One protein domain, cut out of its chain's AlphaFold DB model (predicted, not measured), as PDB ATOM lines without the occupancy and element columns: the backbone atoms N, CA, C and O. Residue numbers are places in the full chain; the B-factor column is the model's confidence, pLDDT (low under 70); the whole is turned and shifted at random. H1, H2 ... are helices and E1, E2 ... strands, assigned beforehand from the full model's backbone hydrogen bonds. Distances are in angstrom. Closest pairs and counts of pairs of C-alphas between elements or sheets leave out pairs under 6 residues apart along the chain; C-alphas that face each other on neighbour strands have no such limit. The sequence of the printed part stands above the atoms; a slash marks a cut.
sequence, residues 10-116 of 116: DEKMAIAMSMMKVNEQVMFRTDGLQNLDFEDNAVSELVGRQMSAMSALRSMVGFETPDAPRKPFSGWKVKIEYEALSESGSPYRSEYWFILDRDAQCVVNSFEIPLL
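AT A GLANCE: This is residues 10 to 116 of the 116 residues of an uncharacterized protein of Lachnospiraceae bacterium (UniProt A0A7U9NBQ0). Two long helices, H1 and H2, form a hairpin that packs on E3, an edge strand of a twisted sheet of three strands. H2 covers E2 and E3, H1 only grazes the sheet, and residues 62 to 72 stick out as a free loop. The printed part has 107 residues, with two named helices and then three named strands, H1 H2 E1 E2 E3, in the mixed class. The sheet, in order E1 E2 E3, is an antiparallel meander, each strand the neighbour of the one before. The whole is loose, with a radius of gyration of the C-alphas of 16.2 A and spans of 46 by 31 by 20 A.

HOW THE PARTS SIT: H1, residues 10 to 29, touches H2, residues 41 to 60, with its residues 19 to 26 alone; the closest C-alphas are those of Val 26 and Leu 46, 7.4 A apart. This helical hairpin has a shallow tilt of 25 degrees, opposite ways. In both helices every O i to N i+4 pair is within hydrogen-bond range. E1, residues 77 to 85, and E2, residues 91 to 100, form a hairpin, with N 80 and O 96 at 2.9 A. E2 and E3, residues 107 to 115, form another, with N 97 and O 111 at 2.8 A. H2 is on the sheet at a height of 8.1 A, slantwise to the strands; its closest C-alpha pair with E3 is Ala 53 and Ile 113, 5.8 A. H1 only grazes the sheet with residues 15 to 22.

IN THESE COORDINATES: H1 begins at C-alpha 10 (-41.060, 12.174, 43.945) and measures 28.9 A; H2 measures 28.6 A. E1 measures 24.9 A, E2 28.4 A and E3 22.3 A, ending at C-alpha 115 (-36.327, 8.487, 27.961).

THE WHOLE: The C-alphas farthest apart, Gln 34 and Asp 103, are 48.9 A apart. The printed part has no cut; the links H1 to H2 and H2 to E1 are long. Residues 29 to 30, 32 to 43 and 56 to 72 have pLDDT under 70.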
ATOM      1  N   ASP A  10     -40.255  12.072  45.167       80.94
ATOM      2  CA  ASP A  10     -41.060  12.174  43.945       80.94
ATOM      3  C   ASP A  10     -40.183  12.015  42.699       80.94
ATOM      4  O   ASP A  10     -40.519  11.282  41.772       80.94
ATOM      5  N   GLU A  11     -39.005  12.638  42.705       82.62
ATOM      6  CA  GLU A  11     -38.004  12.484  41.656       82.62
ATOM      7  C   GLU A  11     -37.464  11.049  41.626       82.62
ATOM      8  O   GLU A  11     -37.391  10.466  40.552       82.62
ATOM      9  N   LYS A  12     -37.162  10.428  42.777       78.75
ATOM     10  CA  LYS A  12     -36.762   9.007  42.828       78.75
ATOM     11  C   LYS A  12     -37.812   8.118  42.154       78.75
ATOM     12  O   LYS A  12     -37.451   7.236  41.379       78.75
ATOM     13  N   MET A  13     -39.095   8.372  42.418       78.94
ATOM     14  CA  MET A  13     -40.203   7.624  41.825       78.94
ATOM     15  C   MET A  13     -40.323   7.865  40.317       78.94
ATOM     16  O   MET A  13     -40.442   6.908  39.556       78.94
ATOM     17  N   ALA A  14     -40.243   9.120  39.867       81.19
ATOM     18  CA  ALA A  14     -40.288   9.459  38.446       81.19
ATOM     19  C   ALA A  14     -39.141   8.795  37.667       81.19
ATOM     20  O   ALA A  14     -39.367   8.193  36.618       81.19
ATOM     21  N   ILE A  15     -37.929   8.830  38.225       78.81
ATOM     22  CA  ILE A  15     -36.750   8.198  37.632       78.81
ATOM     23  C   ILE A  15     -36.931   6.674  37.576       78.81
ATOM     24  O   ILE A  15     -36.696   6.067  36.532       78.81
ATOM     25  N   ALA A  16     -37.401   6.054  38.664       76.69
ATOM     26  CA  ALA A  16     -37.674   4.618  38.701       76.69
ATOM     27  C   ALA A  16     -38.720   4.200  37.652       76.69
ATOM     28  O   ALA A  16     -38.524   3.202  36.961       76.69
ATOM     29  N   MET A  17     -39.789   4.984  37.486       79.62
ATOM     30  CA  MET A  17     -40.830   4.735  36.483       79.62
ATOM     31  C   MET A  17     -40.296   4.836  35.053       79.62
ATOM     32  O   MET A  17     -40.573   3.949  34.245       79.62
ATOM     33  N   SER A  18     -39.522   5.875  34.725       76.38
ATOM     34  CA  SER A  18     -38.908   6.007  33.395       76.38
ATOM     35  C   SER A  18     -38.011   4.812  33.081       76.38
ATOM     36  O   SER A  18     -38.104   4.226  32.006       76.38
ATOM     37  N   MET A  19     -37.212   4.374  34.053       74.00
ATOM     38  CA  MET A  19     -36.320   3.231  33.872       74.00
ATOM     39  C   MET A  19     -37.057   1.894  33.785       74.00
ATOM     40  O   MET A  19     -36.636   1.028  33.020       74.00
ATOM     41  N   MET A  20     -38.164   1.718  34.513       77.44
ATOM     42  CA  MET A  20     -39.008   0.527  34.389       77.44
ATOM     43  C   MET A  20     -39.575   0.404  32.974       77.44
ATOM     44  O   MET A  20     -39.492  -0.669  32.385       77.44
ATOM     45  N   LYS A  21     -40.057   1.507  32.391       77.81
ATOM     46  CA  LYS A  21     -40.583   1.502  31.021       77.81
ATOM     47  C   LYS A  21     -39.504   1.216  29.970       77.81
ATOM     48  O   LYS A  21     -39.754   0.489  29.012       77.81
ATOM     49  N   VAL A  22     -38.293   1.750  30.153       73.06
ATOM     50  CA  VAL A  22     -37.144   1.431  29.285       73.06
ATOM     51  C   VAL A  22     -36.771  -0.048  29.410       73.06
ATOM     52  O   VAL A  22     -36.579  -0.716  28.397       73.06
ATOM     53  N   ASN A  23     -36.752  -0.592  30.631       73.50
ATOM     54  CA  ASN A  23     -36.499  -2.013  30.860       73.50
ATOM     55  C   ASN A  23     -37.568  -2.901  30.208       73.50
ATOM     56  O   ASN A  23     -37.225  -3.888  29.570       73.50
ATOM     57  N   GLU A  24     -38.852  -2.547  30.315       78.44
ATOM     58  CA  GLU A  24     -39.937  -3.252  29.619       78.44
ATOM     59  C   GLU A  24     -39.727  -3.262  28.102       78.44
ATOM     60  O   GLU A  24     -39.901  -4.299  27.465       78.44
ATOM     61  N   GLN A  25     -39.294  -2.140  27.519       74.06
ATOM     62  CA  GLN A  25     -39.009  -2.065  26.089       74.06
ATOM     63  C   GLN A  25     -37.817  -2.948  25.691       74.06
ATOM     64  O   GLN A  25     -37.886  -3.635  24.671       74.06
ATOM     65  N   VAL A  26     -36.745  -2.963  26.487       71.75
ATOM     66  CA  VAL A  26     -35.588  -3.842  26.254       71.75
ATOM     67  C   VAL A  26     -35.995  -5.305  26.384       71.75
ATOM     68  O   VAL A  26     -35.687  -6.100  25.500       71.75
ATOM     69  N   MET A  27     -36.756  -5.667  27.418       74.75
ATOM     70  CA  MET A  27     -37.271  -7.027  27.604       74.75
ATOM     71  C   MET A  27     -38.182  -7.452  26.451       74.75
ATOM     72  O   MET A  27     -38.068  -8.574  25.973       74.75
ATOM     73  N   PHE A  28     -39.041  -6.559  25.956       76.62
ATOM     74  CA  PHE A  28     -39.889  -6.835  24.799       76.62
ATOM     75  C   PHE A  28     -39.067  -7.053  23.521       76.62
ATOM     76  O   PHE A  28     -39.315  -7.999  22.781       76.62
ATOM     77  N   ARG A  29     -38.068  -6.199  23.264       68.06
ATOM     78  CA  ARG A  29     -37.228  -6.285  22.056       68.06
ATOM     79  C   ARG A  29     -36.261  -7.467  22.064       68.06
ATOM     80  O   ARG A  29     -35.882  -7.929  20.997       68.06
ATOM     81  N   THR A  30     -35.871  -7.947  23.241       63.84
ATOM     82  CA  THR A  30     -34.899  -9.043  23.411       63.84
ATOM     83  C   THR A  30     -35.551 -10.387  23.750       63.84
ATOM     84  O   THR A  30     -34.839 -11.342  24.063       63.84
ATOM     85  N   ASP A  31     -36.888 -10.465  23.721       72.81
ATOM     86  CA  ASP A  31     -37.676 -11.628  24.156       72.81
ATOM     87  C   ASP A  31     -37.251 -12.132  25.547       72.81
ATOM     88  O   ASP A  31     -36.802 -13.261  25.744       72.81
ATOM     89  N   GLY A  32     -37.270 -11.226  26.526       60.75
ATOM     90  CA  GLY A  32     -36.831 -11.514  27.888       60.75
ATOM     91  C   GLY A  32     -35.351 -11.894  27.977       60.75
ATOM     92  O   GLY A  32     -35.000 -12.759  28.778       60.75
ATOM     93  N   LEU A  33     -34.498 -11.262  27.159       64.50
ATOM     94  CA  LEU A  33     -33.064 -11.545  27.029       64.50
ATOM     95  C   LEU A  33     -32.726 -12.927  26.428       64.50
ATOM     96  O   LEU A  33     -31.563 -13.332  26.461       64.50
ATOM     97  N   GLN A  34     -33.703 -13.661  25.882       59.56
ATOM     98  CA  GLN A  34     -33.460 -14.963  25.241       59.56
ATOM     99  C   GLN A  34     -32.883 -14.816  23.829       59.56
ATOM    100  O   GLN A  34     -32.134 -15.681  23.383       59.56
ATOM    101  N   ASN A  35     -33.174 -13.694  23.165       58.72
ATOM    102  CA  ASN A  35     -32.619 -13.312  21.869       58.72
ATOM    103  C   ASN A  35     -31.734 -12.069  22.028       58.72
ATOM    104  O   ASN A  35     -32.020 -10.997  21.495       58.72
ATOM    105  N   LEU A  36     -30.665 -12.201  22.815       58.59
ATOM    106  CA  LEU A  36     -29.596 -11.209  22.856       58.59
ATOM    107  C   LEU A  36     -28.638 -11.467  21.701       58.59
ATOM    108  O   LEU A  36     -27.620 -12.142  21.861       58.59
ATOM    109  N   ASP A  37     -28.974 -10.932  20.532       61.78
ATOM    110  CA  ASP A  37     -27.969 -10.771  19.495       61.78
ATOM    111  C   ASP A  37     -27.064  -9.597  19.887       61.78
ATOM    112  O   ASP A  37     -27.391  -8.432  19.679       61.78
ATOM    113  N   PHE A  38     -25.943  -9.900  20.540       58.12
ATOM    114  CA  PHE A  38     -24.957  -8.886  20.914       58.12
ATOM    115  C   PHE A  38     -24.208  -8.309  19.702       58.12
ATOM    116  O   PHE A  38     -23.492  -7.322  19.866       58.12
ATOM    117  N   GLU A  39     -24.376  -8.894  18.509       58.41
ATOM    118  CA  GLU A  39     -23.913  -8.315  17.243       58.41
ATOM    119  C   GLU A  39     -24.888  -7.232  16.734       58.41
ATOM    120  O   GLU A  39     -24.516  -6.411  15.892       58.41
ATOM    121  N   ASP A  40     -26.116  -7.163  17.272       67.25
ATOM    122  CA  ASP A  40     -27.021  -6.035  17.056       67.25
ATOM    123  C   ASP A  40     -26.570  -4.844  17.917       67.25
ATOM    124  O   ASP A  40     -26.891  -4.704  19.108       67.25
ATOM    125  N   ASN A  41     -25.807  -3.956  17.278       67.69
ATOM    126  CA  ASN A  41     -25.281  -2.728  17.872       67.69
ATOM    127  C   ASN A  41     -26.361  -1.897  18.585       67.69
ATOM    128  O   ASN A  41     -26.068  -1.281  19.609       67.69
ATOM    129  N   ALA A  42     -27.610  -1.904  18.108       66.75
ATOM    130  CA  ALA A  42     -28.683  -1.136  18.730       66.75
ATOM    131  C   ALA A  42     -29.117  -1.739  20.075       66.75
ATOM    132  O   ALA A  42     -29.376  -1.007  21.032       66.75
ATOM    133  N   VAL A  43     -29.172  -3.071  20.184       69.12
ATOM    134  CA  VAL A  43     -29.511  -3.763  21.439       69.12
ATOM    135  C   VAL A  43     -28.391  -3.589  22.465       69.12
ATOM    136  O   VAL A  43     -28.667  -3.276  23.625       69.12
ATOM    137  N   SER A  44     -27.132  -3.712  22.038       73.56
ATOM    138  CA  SER A  44     -25.961  -3.519  22.904       73.56
ATOM    139  C   SER A  44     -25.880  -2.089  23.461       73.56
ATOM    140  O   SER A  44     -25.716  -1.898  24.672       73.56
ATOM    141  N   GLU A  45     -26.098  -1.073  22.617       74.62
ATOM    142  CA  GLU A  45     -26.154   0.334  23.035       74.62
ATOM    143  C   GLU A  45     -27.291   0.591  24.038       74.62
ATOM    144  O   GLU A  45     -27.081   1.244  25.065       74.62
ATOM    145  N   LEU A  46     -28.489   0.051  23.789       72.25
ATOM    146  CA  LEU A  46     -29.631   0.186  24.699       72.25
ATOM    147  C   LEU A  46     -29.343  -0.436  26.071       72.25
ATOM    148  O   LEU A  46     -29.557   0.212  27.101       72.25
ATOM    149  N   VAL A  47     -28.805  -1.658  26.097       74.88
ATOM    150  CA  VAL A  47     -28.439  -2.357  27.339       74.88
ATOM    151  C   VAL A  47     -27.336  -1.604  28.086       74.88
ATOM    152  O   VAL A  47     -27.437  -1.415  29.301       74.88
ATOM    153  N   GLY A  48     -26.309  -1.114  27.385       76.94
ATOM    154  CA  GLY A  48     -25.227  -0.328  27.980       76.94
ATOM    155  C   GLY A  48     -25.733   0.950  28.652       76.94
ATOM    156  O   GLY A  48     -25.365   1.260  29.789       76.94
ATOM    157  N   ARG A  49     -26.651   1.662  27.997       74.62
ATOM    158  CA  ARG A  49     -27.249   2.891  28.538       74.62
ATOM    159  C   ARG A  49     -28.173   2.608  29.717       74.62
ATOM    160  O   ARG A  49     -28.132   3.335  30.710       74.62
ATOM    161  N   GLN A  50     -28.918   1.504  29.676       72.75
ATOM    162  CA  GLN A  50     -29.719   1.049  30.810       72.75
ATOM    163  C   GLN A  50     -28.848   0.661  32.019       72.75
ATOM    164  O   GLN A  50     -29.177   1.003  33.157       72.75
ATOM    165  N   MET A  51     -27.709   0.002  31.795       77.25
ATOM    166  CA  MET A  51     -26.763  -0.361  32.856       77.25
ATOM    167  C   MET A  51     -26.103   0.867  33.491       77.25
ATOM    168  O   MET A  51     -26.008   0.938  34.721       77.25
ATOM    169  N   SER A  52     -25.716   1.860  32.686       75.25
ATOM    170  CA  SER A  52     -25.200   3.148  33.167       75.25
ATOM    171  C   SER A  52     -26.232   3.891  34.017       75.25
ATOM    172  O   SER A  52     -25.925   4.320  35.132       75.25
ATOM    173  N   ALA A  53     -27.482   3.945  33.555       70.75
ATOM    174  CA  ALA A  53     -28.595   4.551  34.278       70.75
ATOM    175  C   ALA A  53     -28.881   3.835  35.619       70.75
ATOM    176  O   ALA A  53     -29.017   4.475  36.665       70.75
ATOM    177  N   MET A  54     -28.877   2.495  35.630       72.25
ATOM    178  CA  MET A  54     -29.004   1.681  36.850       72.25
ATOM    179  C   MET A  54     -27.836   1.863  37.820       72.25
ATOM    180  O   MET A  54     -28.027   1.847  39.037       72.25
ATOM    181  N   SER A  55     -26.614   2.000  37.308       73.62
ATOM    182  CA  SER A  55     -25.429   2.271  38.123       73.62
ATOM    183  C   SER A  55     -25.533   3.638  38.801       73.62
ATOM    184  O   SER A  55     -25.353   3.738  40.018       73.62
ATOM    185  N   ALA A  56     -25.932   4.667  38.047       69.44
ATOM    186  CA  ALA A  56     -26.185   5.998  38.583       69.44
ATOM    187  C   ALA A  56     -27.264   5.960  39.673       69.44
ATOM    188  O   ALA A  56     -27.033   6.459  40.774       69.44
ATOM    189  N   LEU A  57     -28.399   5.291  39.430       68.56
ATOM    190  CA  LEU A  57     -29.438   5.118  40.447       68.56
ATOM    191  C   LEU A  57     -28.919   4.428  41.705       68.56
ATOM    192  O   LEU A  57     -29.146   4.927  42.801       68.56
ATOM    193  N   ARG A  58     -28.212   3.301  41.578       69.25
ATOM    194  CA  ARG A  58     -27.675   2.576  42.741       69.25
ATOM    195  C   ARG A  58     -26.687   3.415  43.540       69.25
ATOM    196  O   ARG A  58     -26.687   3.331  44.763       69.25
ATOM    197  N   SER A  59     -25.890   4.246  42.871       67.88
ATOM    198  CA  SER A  59     -25.000   5.205  43.530       67.88
ATOM    199  C   SER A  59     -25.786   6.289  44.281       67.88
ATOM    200  O   SER A  59     -25.452   6.633  45.413       67.88
ATOM    201  N   MET A  60     -26.890   6.769  43.703       61.81
ATOM    202  CA  MET A  60     -27.760   7.784  44.313       61.81
ATOM    203  C   MET A  60     -28.649   7.244  45.439       61.81
ATOM    204  O   MET A  60     -28.984   7.979  46.364       61.81
ATOM    205  N   VAL A  61     -29.021   5.966  45.370       60.09
ATOM    206  CA  VAL A  61     -29.762   5.221  46.402       60.09
ATOM    207  C   VAL A  61     -28.799   4.579  47.416       60.09
ATOM    208  O   VAL A  61     -29.248   3.915  48.348       60.09
ATOM    209  N   GLY A  62     -27.483   4.774  47.245       53.16
ATOM    210  CA  GLY A  62     -26.418   4.134  48.012       53.16
ATOM    211  C   GLY A  62     -26.746   4.032  49.499       53.16
ATOM    212  O   GLY A  62     -26.838   5.055  50.172       53.16
ATOM    213  N   PHE A  63     -26.946   2.782  49.944       45.41
ATOM    214  CA  PHE A  63     -27.259   2.308  51.297       45.41
ATOM    215  C   PHE A  63     -27.473   3.425  52.326       45.41
ATOM    216  O   PHE A  63     -26.577   3.772  53.098       45.41
ATOM    217  N   GLU A  64     -28.680   3.988  52.328       50.09
ATOM    218  CA  GLU A  64     -29.098   4.927  53.362       50.09
ATOM    219  C   GLU A  64     -29.093   4.201  54.718       50.09
ATOM    220  O   GLU A  64     -29.840   3.244  54.928       50.09
ATOM    221  N   THR A  65     -28.255   4.643  55.660       51.38
ATOM    222  CA  THR A  65     -28.427   4.268  57.064       51.38
ATOM    223  C   THR A  65     -29.697   4.958  57.582       51.38
ATOM    224  O   THR A  65     -29.813   6.178  57.429       51.38
ATOM    225  N   PRO A  66     -30.655   4.224  58.184       55.88
ATOM    226  CA  PRO A  66     -31.958   4.770  58.585       55.88
ATOM    227  C   PRO A  66     -31.886   6.036  59.458       55.88
ATOM    228  O   PRO A  66     -32.779   6.877  59.380       55.88
ATOM    229  N   ASP A  67     -30.802   6.195  60.226       54.38
ATOM    230  CA  ASP A  67     -30.646   7.213  61.273       54.38
ATOM    231  C   ASP A  67     -29.681   8.367  60.935       54.38
ATOM    232  O   ASP A  67     -29.352   9.181  61.802       54.38
ATOM    233  N   ALA A  68     -29.190   8.487  59.696       57.69
ATOM    234  CA  ALA A  68     -28.322   9.615  59.345       57.69
ATOM    235  C   ALA A  68     -29.126  10.935  59.268       57.69
ATOM    236  O   ALA A  68     -30.108  11.005  58.523       57.69
ATOM    237  N   PRO A  69     -28.706  12.021  59.958       54.66
ATOM    238  CA  PRO A  69     -29.365  13.321  59.872       54.66
ATOM    239  C   PRO A  69     -29.425  13.816  58.423       54.66
ATOM    240  O   PRO A  69     -28.416  14.202  57.824       54.66
ATOM    241  N   ARG A  70     -30.630  13.813  57.849       60.56
ATOM    242  CA  ARG A  70     -30.886  14.245  56.475       60.56
ATOM    243  C   ARG A  70     -30.844  15.769  56.407       60.56
ATOM    244  O   ARG A  70     -31.851  16.435  56.628       60.56
ATOM    245  N   LYS A  71     -29.681  16.343  56.090       62.75
ATOM    246  CA  LYS A  71     -29.643  17.744  55.651       62.75
ATOM    247  C   LYS A  71     -30.241  17.824  54.242       62.75
ATOM    248  O   LYS A  71     -29.749  17.106  53.367       62.75
ATOM    249  N   PRO A  72     -31.280  18.646  54.013       64.44
ATOM    250  CA  PRO A  72     -31.842  18.818  52.682       64.44
ATOM    251  C   PRO A  72     -30.774  19.368  51.736       64.44
ATOM    252  O   PRO A  72     -29.925  20.172  52.132       64.44
ATOM    253  N   PHE A  73     -30.802  18.909  50.488       74.81
ATOM    254  CA  PHE A  73     -29.966  19.470  49.438       74.81
ATOM    255  C   PHE A  73     -30.324  20.945  49.217       74.81
ATOM    256  O   PHE A  73     -31.497  21.299  49.129       74.81
ATOM    257  N   SER A  74     -29.302  21.792  49.139       79.94
ATOM    258  CA  SER A  74     -29.430  23.245  48.983       79.94
ATOM    259  C   SER A  74     -28.701  23.776  47.743       79.94
ATOM    260  O   SER A  74     -28.355  24.955  47.711       79.94
ATOM    261  N   GLY A  75     -28.346  22.895  46.807       87.31
ATOM    262  CA  GLY A  75     -27.691  23.264  45.553       87.31
ATOM    263  C   GLY A  75     -28.685  23.396  44.404       87.31
ATOM    264  O   GLY A  75     -29.901  23.389  44.617       87.31
ATOM    265  N   TRP A  76     -28.162  23.469  43.184       89.06
ATOM    266  CA  TRP A  76     -28.979  23.554  41.974       89.06
ATOM    267  C   TRP A  76     -29.097  22.207  41.267       89.06
ATOM    268  O   TRP A  76     -28.189  21.377  41.317       89.06
ATOM    269  N   LYS A  77     -30.225  22.002  40.583       90.81
ATOM    270  CA  LYS A  77     -30.425  20.885  39.656       90.81
ATOM    271  C   LYS A  77     -30.749  21.460  38.291       90.81
ATOM    272  O   LYS A  77     -31.721  22.201  38.163       90.81
ATOM    273  N   VAL A  78     -29.958  21.109  37.291       93.12
ATOM    274  CA  VAL A  78     -30.226  21.451  35.895       93.12
ATOM    275  C   VAL A  78     -30.569  20.160  35.173       93.12
ATOM    276  O   VAL A  78     -29.793  19.209  35.218       93.12
ATOM    277  N   LYS A  79     -31.747  20.132  34.549       93.44
ATOM    278  CA  LYS A  79     -32.242  19.002  33.766       93.44
ATOM    279  C   LYS A  79     -32.295  19.420  32.311       93.44
ATOM    280  O   LYS A  79     -32.851  20.474  32.003       93.44
ATOM    281  N   ILE A  80     -31.697  18.619  31.447       95.06
ATOM    282  CA  ILE A  80     -31.664  18.874  30.013       95.06
ATOM    283  C   ILE A  80     -32.245  17.656  29.324       95.06
ATOM    284  O   ILE A  80     -31.613  16.605  29.294       95.06
ATOM    285  N   GLU A  81     -33.439  17.805  28.763       94.62
ATOM    286  CA  GLU A  81     -33.956  16.835  27.808       94.62
ATOM    287  C   GLU A  81     -33.339  17.098  26.438       94.62
ATOM    288  O   GLU A  81     -33.303  18.239  25.970       94.62
ATOM    289  N   TYR A  82     -32.844  16.046  25.798       93.81
ATOM    290  CA  TYR A  82     -32.234  16.134  24.482       93.81
ATOM    291  C   TYR A  82     -32.535  14.898  23.642       93.81
ATOM    292  O   TYR A  82     -32.808  13.812  24.161       93.81
ATOM    293  N   GLU A  83     -32.453  15.091  22.331       94.19
ATOM    294  CA  GLU A  83     -32.439  14.033  21.331       94.19
ATOM    295  C   GLU A  83     -31.073  14.030  20.646       94.19
ATOM    296  O   GLU A  83     -30.523  15.087  20.327       94.19
ATOM    297  N   ALA A  84     -30.507  12.847  20.449       90.88
ATOM    298  CA  ALA A  84     -29.210  12.665  19.813       90.88
ATOM    299  C   ALA A  84     -29.183  11.363  19.007       90.88
ATOM    300  O   ALA A  84     -30.084  10.533  19.110       90.88
ATOM    301  N   LEU A  85     -28.147  11.198  18.187       90.38
ATOM    302  CA  LEU A  85     -27.866   9.947  17.489       90.38
ATOM    303  C   LEU A  85     -26.830   9.157  18.290       90.38
ATOM    304  O   LEU A  85     -25.875   9.741  18.810       90.38
ATOM    305  N   SER A  86     -27.025   7.847  18.415       82.94
ATOM    306  CA  SER A  86     -26.022   6.943  18.976       82.94
ATOM    307  C   SER A  86     -24.839   6.762  18.019       82.94
ATOM    308  O   SER A  86     -24.859   7.272  16.895       82.94
ATOM    309  N   GLU A  87     -23.801   6.037  18.446       79.31
ATOM    310  CA  GLU A  87     -22.646   5.746  17.585       79.31
ATOM    311  C   GLU A  87     -23.065   4.952  16.338       79.31
ATOM    312  O   GLU A  87     -22.547   5.194  15.248       79.31
ATOM    313  N   SER A  88     -24.076   4.085  16.470       79.69
ATOM    314  CA  SER A  88     -24.713   3.375  15.352       79.69
ATOM    315  C   SER A  88     -25.650   4.235  14.485       79.69
ATOM    316  O   SER A  88     -26.170   3.755  13.477       79.69
ATOM    317  N   GLY A  89     -25.877   5.505  14.839       84.06
ATOM    318  CA  GLY A  89     -26.775   6.417  14.124       84.06
ATOM    319  C   GLY A  89     -28.252   6.291  14.509       84.06
ATOM    320  O   GLY A  89     -29.102   6.901  13.858       84.06
ATOM    321  N   SER A  90     -28.578   5.536  15.560       82.75
ATOM    322  CA  SER A  90     -29.958   5.391  16.034       82.75
ATOM    323  C   SER A  90     -30.377   6.606  16.867       82.75
ATOM    324  O   SER A  90     -29.650   6.984  17.791       82.75
ATOM    325  N   PRO A  91     -31.538   7.233  16.599       87.50
ATOM    326  CA  PRO A  91     -32.011   8.332  17.424       87.50
ATOM    327  C   PRO A  91     -32.375   7.832  18.818       87.50
ATOM    328  O   PRO A  91     -32.961   6.761  18.991       87.50
ATOM    329  N   TYR A  92     -32.059   8.640  19.818       85.50
ATOM    330  CA  TYR A  92     -32.457   8.401  21.189       85.50
ATOM    331  C   TYR A  92     -32.795   9.702  21.897       85.50
ATOM    332  O   TYR A  92     -32.281  10.765  21.554       85.50
ATOM    333  N   ARG A  93     -33.613   9.588  22.945       90.00
ATOM    334  CA  ARG A  93     -33.981  10.702  23.811       90.00
ATOM    335  C   ARG A  93     -33.529  10.443  25.237       90.00
ATOM    336  O   ARG A  93     -33.577   9.308  25.717       90.00
ATOM    337  N   SER A  94     -33.044  11.465  25.930       90.06
ATOM    338  CA  SER A  94     -32.594  11.337  27.321       90.06
ATOM    339  C   SER A  94     -32.717  12.636  28.096       90.06
ATOM    340  O   SER A  94     -32.756  13.716  27.515       90.06
ATOM    341  N   GLU A  95     -32.788  12.514  29.418       91.25
ATOM    342  CA  GLU A  95     -32.715  13.629  30.353       91.25
ATOM    343  C   GLU A  95     -31.369  13.571  31.082       91.25
ATOM    344  O   GLU A  95     -31.087  12.628  31.828       91.25
ATOM    345  N   TYR A  96     -30.524  14.576  30.870       91.56
ATOM    346  CA  TYR A  96     -29.259  14.722  31.578       91.56
ATOM    347  C   TYR A  96     -29.436  15.605  32.808       91.56
ATOM    348  O   TYR A  96     -29.991  16.702  32.726       91.56
ATOM    349  N   TRP A  97     -28.931  15.143  33.945       91.31
ATOM    350  CA  TRP A  97     -29.010  15.843  35.217       91.31
ATOM    351  C   TRP A  97     -27.634  16.320  35.640       91.31
ATOM    352  O   TRP A  97     -26.710  15.525  35.816       91.31
ATOM    353  N   PHE A  98     -27.532  17.619  35.893       91.31
ATOM    354  CA  PHE A  98     -26.402  18.228  36.574       91.31
ATOM    355  C   PHE A  98     -26.835  18.644  37.971       91.31
ATOM    356  O   PHE A  98     -27.789  19.404  38.146       91.31
ATOM    357  N   ILE A  99     -26.112  18.154  38.969       88.94
ATOM    358  CA  ILE A  99     -26.252  18.571  40.355       88.94
ATOM    359  C   ILE A  99     -25.099  19.520  40.642       88.94
ATOM    360  O   ILE A  99     -23.937  19.118  40.569       88.94
ATOM    361  N   LEU A 100     -25.414  20.770  40.960       89.81
ATOM    362  CA  LEU A 100     -24.423  21.791  41.266       89.81
ATOM    363  C   LEU A 100     -24.390  22.092  42.761       89.81
ATOM    364  O   LEU A 100     -25.329  21.792  43.508       89.81
ATOM    365  N   ASP A 101     -23.297  22.705  43.196       87.25
ATOM    366  CA  ASP A 101     -23.207  23.304  44.523       87.25
ATOM    367  C   ASP A 101     -24.210  24.460  44.715       87.25
ATOM    368  O   ASP A 101     -25.003  24.799  43.836       87.25
ATOM    369  N   ARG A 102     -24.228  25.049  45.916       87.75
ATOM    370  CA  ARG A 102     -25.136  26.155  46.263       87.75
ATOM    371  C   ARG A 102     -24.921  27.395  45.395       87.75
ATOM    372  O   ARG A 102     -25.884  28.104  45.099       87.75
ATOM    373  N   ASP A 103     -23.679  27.635  45.003       91.12
ATOM    374  CA  ASP A 103     -23.257  28.854  44.319       91.12
ATOM    375  C   ASP A 103     -23.228  28.685  42.788       91.12
ATOM    376  O   ASP A 103     -22.844  29.611  42.077       91.12
ATOM    377  N   ALA A 104     -23.667  27.525  42.279       89.25
ATOM    378  CA  ALA A 104     -23.672  27.144  40.866       89.25
ATOM    379  C   ALA A 104     -22.290  27.245  40.187       89.25
ATOM    380  O   ALA A 104     -22.199  27.514  38.989       89.25
ATOM    381  N   GLN A 105     -21.208  27.031  40.940       91.38
ATOM    382  CA  GLN A 105     -19.835  27.152  40.444       91.38
ATOM    383  C   GLN A 105     -19.262  25.824  39.953       91.38
ATOM    384  O   GLN A 105     -18.435  25.813  39.042       91.38
ATOM    385  N   CYS A 106     -19.685  24.702  40.540       88.69
ATOM    386  CA  CYS A 106     -19.195  23.385  40.150       88.69
ATOM    387  C   CYS A 106     -20.301  22.327  40.109       88.69
ATOM    388  O   CYS A 106     -21.267  22.367  40.873       88.69
ATOM    389  N   VAL A 107     -20.129  21.353  39.210       89.75
ATOM    390  CA  VAL A 107     -20.953  20.142  39.149       89.75
ATOM    391  C   VAL A 107     -20.420  19.157  40.188       89.75
ATOM    392  O   VAL A 107     -19.283  18.701  40.095       89.75
ATOM    393  N   VAL A 108     -21.241  18.836  41.186       86.62
ATOM    394  CA  VAL A 108     -20.899  17.898  42.268       86.62
ATOM    395  C   VAL A 108     -21.331  16.466  41.963       86.62
ATOM    396  O   VAL A 108     -20.815  15.528  42.568       86.62
ATOM    397  N   ASN A 109     -22.296  16.293  41.060       84.75
ATOM    398  CA  ASN A 109     -22.721  14.996  40.548       84.75
ATOM    399  C   ASN A 109     -23.448  15.179  39.210       84.75
ATOM    400  O   ASN A 109     -24.051  16.226  38.971       84.75
ATOM    401  N   SER A 110     -23.443  14.155  38.367       87.19
ATOM    402  CA  SER A 110     -24.221  14.148  37.136       87.19
ATOM    403  C   SER A 110     -24.579  12.737  36.704       87.19
ATOM    404  O   SER A 110     -23.849  11.787  36.981       87.19
ATOM    405  N   PHE A 111     -25.712  12.604  36.028       85.56
ATOM    406  CA  PHE A 111     -26.183  11.326  35.510       85.56
ATOM    407  C   PHE A 111     -27.159  11.534  34.356       85.56
ATOM    408  O   PHE A 111     -27.772  12.591  34.222       85.56
ATOM    409  N   GLU A 112     -27.315  10.498  33.543       86.56
ATOM    410  CA  GLU A 112     -28.225  10.468  32.405       86.56
ATOM    411  C   GLU A 112     -29.345   9.464  32.668       86.56
ATOM    412  O   GLU A 112     -29.109   8.366  33.184       86.56
ATOM    413  N   ILE A 113     -30.568   9.843  32.303       85.56
ATOM    414  CA  ILE A 113     -31.737   8.973  32.341       85.56
ATOM    415  C   ILE A 113     -32.250   8.795  30.913       85.56
ATOM    416  O   ILE A 113     -32.690   9.774  30.301       85.56
ATOM    417  N   PRO A 114     -32.239   7.561  30.382       83.56
ATOM    418  CA  PRO A 114     -32.886   7.257  29.117       83.56
ATOM    419  C   PRO A 114     -34.386   7.565  29.185       83.56
ATOM    420  O   PRO A 114     -35.059   7.191  30.150       83.56
ATOM    421  N   LEU A 115     -34.901   8.237  28.157       82.50
ATOM    422  CA  LEU A 115     -36.327   8.487  27.961       82.50
ATOM    423  C   LEU A 115     -36.844   7.598  26.822       82.50
ATOM    424  O   LEU A 115     -36.073   7.203  25.945       82.50
ATOM    425  N   LEU A 116     -38.141   7.281  26.865       70.62
ATOM    426  CA  LEU A 116     -38.847   6.594  25.778       70.62
ATOM    427  C   LEU A 116     -39.321   7.565  24.697       70.62
ATOM    428  O   LEU A 116     -39.706   8.703  25.060       70.62
TER     429      LEU A 116